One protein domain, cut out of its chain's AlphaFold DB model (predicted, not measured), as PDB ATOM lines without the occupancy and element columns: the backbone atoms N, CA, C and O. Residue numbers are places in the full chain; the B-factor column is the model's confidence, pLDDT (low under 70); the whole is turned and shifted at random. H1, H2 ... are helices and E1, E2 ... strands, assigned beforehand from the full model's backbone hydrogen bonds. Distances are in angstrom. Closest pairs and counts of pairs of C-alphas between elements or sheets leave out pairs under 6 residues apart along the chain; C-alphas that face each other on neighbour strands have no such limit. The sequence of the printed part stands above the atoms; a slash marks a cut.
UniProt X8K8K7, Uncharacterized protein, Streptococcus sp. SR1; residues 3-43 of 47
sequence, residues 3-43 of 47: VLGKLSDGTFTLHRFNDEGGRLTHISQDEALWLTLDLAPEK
ATOM      1  N   VAL A   3      41.811  45.894  10.601       87.88
ATOM      2  CA  VAL A   3      40.880  45.169   9.734       87.88
ATOM      3  C   VAL A   3      41.306  45.265   8.275       87.88
ATOM      4  O   VAL A   3      41.822  46.290   7.829       87.88
ATOM      5  N   LEU A   4      41.070  44.180   7.538       90.38
ATOM      6  CA  LEU A   4      41.319  44.085   6.105       90.38
ATOM      7  C   LEU A   4      40.061  44.511   5.338       90.38
ATOM      8  O   LEU A   4      39.015  43.869   5.434       90.38
ATOM      9  N   GLY A   5      40.169  45.598   4.588       89.12
ATOM     10  CA  GLY A   5      39.190  46.041   3.608       89.12
ATOM     11  C   GLY A   5      39.484  45.468   2.223       89.12
ATOM     12  O   GLY A   5      40.619  45.110   1.905       89.12
ATOM     13  N   LYS A   6      38.448  45.398   1.385       92.88
ATOM     14  CA  LYS A   6      38.561  45.047  -0.032       92.88
ATOM     15  C   LYS A   6      37.810  46.083  -0.858       92.88
ATOM     16  O   LYS A   6      36.620  46.305  -0.632       92.88
ATOM     17  N   LEU A   7      38.506  46.708  -1.796       90.00
ATOM     18  CA  LEU A   7      37.930  47.644  -2.751       90.00
ATOM     19  C   LEU A   7      37.204  46.889  -3.874       90.00
ATOM     20  O   LEU A   7      37.394  45.688  -4.081       90.00
ATOM     21  N   SER A   8      36.347  47.599  -4.609       94.06
ATOM     22  CA  SER A   8      35.563  47.028  -5.712       94.06
ATOM     23  C   SER A   8      36.423  46.512  -6.868       94.06
ATOM     24  O   SER A   8      35.995  45.610  -7.584       94.06
ATOM     25  N   ASP A   9      37.635  47.041  -7.027       95.75
ATOM     26  CA  ASP A   9      38.629  46.599  -8.012       95.75
ATOM     27  C   ASP A   9      39.396  45.332  -7.585       95.75
ATOM     28  O   ASP A   9      40.197  44.799  -8.350       95.75
ATOM     29  N   GLY A  10      39.136  44.819  -6.378       93.19
ATOM     30  CA  GLY A  10      39.795  43.638  -5.829       93.19
ATOM     31  C   GLY A  10      41.048  43.930  -5.006       93.19
ATOM     32  O   GLY A  10      41.577  42.995  -4.402       93.19
ATOM     33  N   THR A  11      41.485  45.187  -4.921       93.19
ATOM     34  CA  THR A  11      42.616  45.609  -4.092       93.19
ATOM     35  C   THR A  11      42.273  45.474  -2.611       93.19
ATOM     36  O   THR A  11      41.192  45.867  -2.166       93.19
ATOM     37  N   PHE A  12      43.204  44.934  -1.825       89.94
ATOM     38  CA  PHE A  12      43.075  44.872  -0.373       89.94
ATOM     39  C   PHE A  12      43.714  46.092   0.286       89.94
ATOM     40  O   PHE A  12      44.806  46.514  -0.092       89.94
ATOM     41  N   THR A  13      43.048  46.635   1.300       91.25
ATOM     42  CA  THR A  13      43.529  47.770   2.091       91.25
ATOM     43  C   THR A  13      43.496  47.418   3.568       91.25
ATOM     44  O   THR A  13      42.621  46.685   4.022       91.25
ATOM     45  N   LEU A  14      44.428  47.946   4.354       92.00
ATOM     46  CA  LEU A  14      44.363  47.828   5.805       92.00
ATOM     47  C   LEU A  14      43.785  49.106   6.410       92.00
ATOM     48  O   LEU A  14      44.040  50.215   5.933       92.00
ATOM     49  N   HIS A  15      42.998  48.936   7.468       91.62
ATOM     50  CA  HIS A  15      42.433  50.037   8.232       91.62
ATOM     51  C   HIS A  15      42.586  49.796   9.731       91.62
ATOM     52  O   HIS A  15      42.430  48.675  10.221       91.62
ATOM     53  N   ARG A  16      42.833  50.871  10.477       89.38
ATOM     54  CA  ARG A  16      42.774  50.894  11.933       89.38
ATOM     55  C   ARG A  16      41.367  51.277  12.369       89.38
ATOM     56  O   ARG A  16      40.830  52.294  11.940       89.38
ATOM     57  N   PHE A  17      40.789  50.462  13.239       87.75
ATOM     58  CA  PHE A  17      39.604  50.816  14.003       87.75
ATOM     59  C   PHE A  17      40.020  51.585  15.252       87.75
ATOM     60  O   PHE A  17      40.706  51.025  16.119       87.75
ATOM     61  N   ASN A  18      39.586  52.842  15.308       85.00
ATOM     62  CA  ASN A  18      39.684  53.708  16.472       85.00
ATOM     63  C   ASN A  18      38.364  53.597  17.244       85.00
ATOM     64  O   ASN A  18      37.301  53.971  16.740       85.00
ATOM     65  N   ASP A  19      38.450  53.026  18.440       80.25
ATOM     66  CA  ASP A  19      37.346  52.855  19.385       80.25
ATOM     67  C   ASP A  19      36.813  54.200  19.887       80.25
ATOM     68  O   ASP A  19      35.599  54.385  19.994       80.25
ATOM     69  N   GLU A  20      37.702  55.174  20.063       81.19
ATOM     70  CA  GLU A  20      37.355  56.577  20.257       81.19
ATOM     71  C   GLU A  20      36.713  57.153  18.982       81.19
ATOM     72  O   GLU A  20      37.363  57.662  18.067       81.19
ATOM     73  N   GLY A  21      35.388  57.033  18.902       78.56
ATOM     74  CA  GLY A  21      34.574  57.581  17.817       78.56
ATOM     75  C   GLY A  21      34.175  56.580  16.731       78.56
ATOM     76  O   GLY A  21      33.506  56.984  15.780       78.56
ATOM     77  N   GLY A  22      34.542  55.300  16.864       84.94
ATOM     78  CA  GLY A  22      34.079  54.215  15.988       84.94
ATOM     79  C   GLY A  22      34.473  54.387  14.520       84.94
ATOM     80  O   GLY A  22      33.713  54.014  13.625       84.94
ATOM     81  N   ARG A  23      35.630  55.002  14.256       87.19
ATOM     82  CA  ARG A  23      36.079  55.336  12.896       87.19
ATOM     83  C   ARG A  23      37.106  54.341  12.382       87.19
ATOM     84  O   ARG A  23      38.002  53.919  13.111       87.19
ATOM     85  N   LEU A  24      37.002  54.035  11.092       89.50
ATOM     86  CA  LEU A  24      38.024  53.318  10.338       89.50
ATOM     87  C   LEU A  24      38.905  54.321   9.597       89.50
ATOM     88  O   LEU A  24      38.409  55.110   8.793       89.50
ATOM     89  N   THR A  25      40.209  54.270   9.838       91.00
ATOM     90  CA  THR A  25      41.206  55.067   9.111       91.00
ATOM     91  C   THR A  25      42.124  54.143   8.332       91.00
ATOM     92  O   THR A  25      42.528  53.107   8.850       91.00
ATOM     93  N   HIS A  26      42.428  54.482   7.081       91.62
ATOM     94  CA  HIS A  26      43.424  53.741   6.303       91.62
ATOM     95  C   HIS A  26      44.792  53.797   6.997       91.62
ATOM     96  O   HIS A  26      45.109  54.824   7.596       91.62
ATOM     97  N   ILE A  27      45.565  52.713   6.914       91.44
ATOM     98  CA  ILE A  27      46.954  52.670   7.388       91.44
ATOM     99  C   ILE A  27      47.899  52.434   6.218       91.44
ATOM    100  O   ILE A  27      47.596  51.649   5.315       91.44
ATOM    101  N   SER A  28      49.034  53.128   6.239       90.31
ATOM    102  CA  SER A  28      50.058  53.002   5.202       90.31
ATOM    103  C   SER A  28      50.813  51.673   5.315       90.31
ATOM    104  O   SER A  28      50.730  50.970   6.325       90.31
ATOM    105  N   GLN A  29      51.581  51.327   4.278       88.00
ATOM    106  CA  GLN A  29      52.458  50.157   4.314       88.00
ATOM    107  C   GLN A  29      53.484  50.249   5.453       88.00
ATOM    108  O   GLN A  29      53.682  49.267   6.161       88.00
ATOM    109  N   ASP A  30      54.089  51.420   5.661       90.00
ATOM    110  CA  ASP A  30      55.088  51.627   6.715       90.00
ATOM    111  C   ASP A  30      54.471  51.469   8.109       90.00
ATOM    112  O   ASP A  30      55.048  50.824   8.981       90.00
ATOM    113  N   GLU A  31      53.265  52.000   8.326       89.62
ATOM    114  CA  GLU A  31      52.533  51.801   9.581       89.62
ATOM    115  C   GLU A  31      52.174  50.330   9.803       89.62
ATOM    116  O   GLU A  31      52.349  49.805  10.904       89.62
ATOM    117  N   ALA A  32      51.696  49.644   8.761       87.81
ATOM    118  CA  ALA A  32      51.396  48.219   8.827       87.81
ATOM    119  C   ALA A  32      52.653  47.389   9.134       87.81
ATOM    120  O   ALA A  32      52.581  46.415   9.888       87.81
ATOM    121  N   LEU A  33      53.804  47.794   8.595       87.44
ATOM    122  CA  LEU A  33      55.088  47.173   8.875       87.44
ATOM    123  C   LEU A  33      55.456  47.338  10.349       87.44
ATOM    124  O   LEU A  33      55.657  46.337  11.029       87.44
ATOM    125  N   TRP A  34      55.459  48.566  10.868       88.75
ATOM    126  CA  TRP A  34      55.751  48.827  12.280       88.75
ATOM    127  C   TRP A  34      54.834  48.049  13.226       88.75
ATOM    128  O   TRP A  34      55.317  47.444  14.179       88.75
ATOM    129  N   LEU A  35      53.533  47.988  12.930       85.38
ATOM    130  CA  LEU A  35      52.580  47.183  13.701       85.38
ATOM    131  C   LEU A  35      52.901  45.685  13.648       85.38
ATOM    132  O   LEU A  35      52.763  44.988  14.651       85.38
ATOM    133  N   THR A  36      53.331  45.181  12.490       85.19
ATOM    134  CA  THR A  36      53.742  43.779  12.339       85.19
ATOM    135  C   THR A  36      54.978  43.484  13.179       85.19
ATOM    136  O   THR A  36      55.038  42.440  13.818       85.19
ATOM    137  N   LEU A  37      55.938  44.408  13.224       87.31
ATOM    138  CA  LEU A  37      57.152  44.267  14.024       87.31
ATOM    139  C   LEU A  37      56.878  44.315  15.531       87.31
ATOM    140  O   LEU A  37      57.520  43.587  16.282       87.31
ATOM    141  N   ASP A  38      55.927  45.142  15.964       87.25
ATOM    142  CA  ASP A  38      55.522  45.244  17.371       87.25
ATOM    143  C   ASP A  38      54.791  43.975  17.848       87.25
ATOM    144  O   ASP A  38      55.014  43.488  18.954       87.25
ATOM    145  N   LEU A  39      53.944  43.396  16.989       85.56
ATOM    146  CA  LEU A  39      53.125  42.222  17.318       85.56
ATOM    147  C   LEU A  39      53.817  40.877  17.064       85.56
ATOM    148  O   LEU A  39      53.500  39.895  17.732       85.56
ATOM    149  N   ALA A  40      54.705  40.815  16.075       87.75
ATOM    150  CA  ALA A  40      55.397  39.608  15.630       87.75
ATOM    151  C   ALA A  40      56.871  39.926  15.305       87.75
ATOM    152  O   ALA A  40      57.295  39.827  14.145       87.75
ATOM    153  N   PRO A  41      57.675  40.330  16.306       84.38
ATOM    154  CA  PRO A  41      59.064  40.742  16.102       84.38
ATOM    155  C   PRO A  41      59.932  39.641  15.478       84.38
ATOM    156  O   PRO A  41      60.881  39.932  14.755       84.38
ATOM    157  N   GLU A  42      59.598  38.364  15.667       87.81
ATOM    158  CA  GLU A  42      60.279  37.236  15.026       87.81
ATOM    159  C   GLU A  42      60.179  37.242  13.491       87.81
ATOM    160  O   GLU A  42      60.962  36.573  12.814       87.81
ATOM    161  N   LYS A  43      59.241  38.009  12.922       81.19
ATOM    162  CA  LYS A  43      59.086  38.187  11.473       81.19
ATOM    163  C   LYS A  43      60.036  39.225  10.877       81.19
ATOM    164  O   LYS A  43      60.079  39.323   9.654       81.19
TER     165      LYS A  43
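Overview. This is residues 3 to 43 of the 47 residues of an uncharacterized protein of Streptococcus sp. SR1 (UniProt X8K8K7). A small S-shaped sheet of three strands has a single helix sticking out from it: a long strand, E2, runs through the middle, with the short strands E1 and E3 paired to different parts of it on opposite sides. The helix H1 meets the sheet only with its residues 29 to 32, and residues 33 to 43, of which 33 to 39 belong to H1, stand free. The printed part has 41 residues, with three named strands and then one named helix in the order E1, E2, E3, H1; the sheet order is E1, E2, E3, antiparallel throughout, and the class is mixed, helices and strands. The whole is loose, with a radius of gyration of the C-alphas of 11.8 A, and flat, spanning 33 by 29 by 13 A.

Along the chain. Strand E1, residues 3 to 6, begins with C-alpha 3 at (40.880, 45.169, 9.734). Strand E2, residues 12 to 18, is the longest strand, with 19.3 A from first to last C-alpha; its C-alpha 12 is at (43.075, 44.872, -0.373). Strand E3 is residues 23 to 26, 10.0 A from first to last C-alpha, the same length as E1. Helix H1, residues 29 to 39, measures 15.2 A and ends with C-alpha 39 at (53.125, 42.222, 17.318).

Arrangement. E1, E2 and E3 form a meander, each strand the antiparallel neighbour of the one before. E1 and E2 are a hairpin, their directions at 141 degrees; N 5 and O 13 are within hydrogen-bond range at 2.7 A, and so are N 15 and O 3 at 2.9 A. E2 and E3 are also a hairpin, again at 141 degrees, with N 16 and O 25 within hydrogen-bond range at 2.8 A and N 25 and O 16 at 3.0 A. The pairing is staggered: E2 pairs with E1 over its residues 12 to 15 and with E3 over its residues 15 to 18. E1 and E3 are the edge strands. H1 is on the sheet but only grazes it, with its residues 29 to 32; the closest C-alphas of E2 and H1 are those of Leu 14 and Ala 32, 7.7 A apart. In H1 every O i to N i+4 pair is within hydrogen-bond range.

Size, cuts and confidence. The two C-alphas farthest apart are those of Ser 8 and Glu 42, at 33.7 A. Without the stretch that stands free, the body has 30 residues and spans 30 by 21 by 9 A. The printed part has no cut, and the links E1 to E2, E2 to E3 and E3 to H1 are tight. The mean pLDDT of the printed part is 88.4, and no printed residue is under 70.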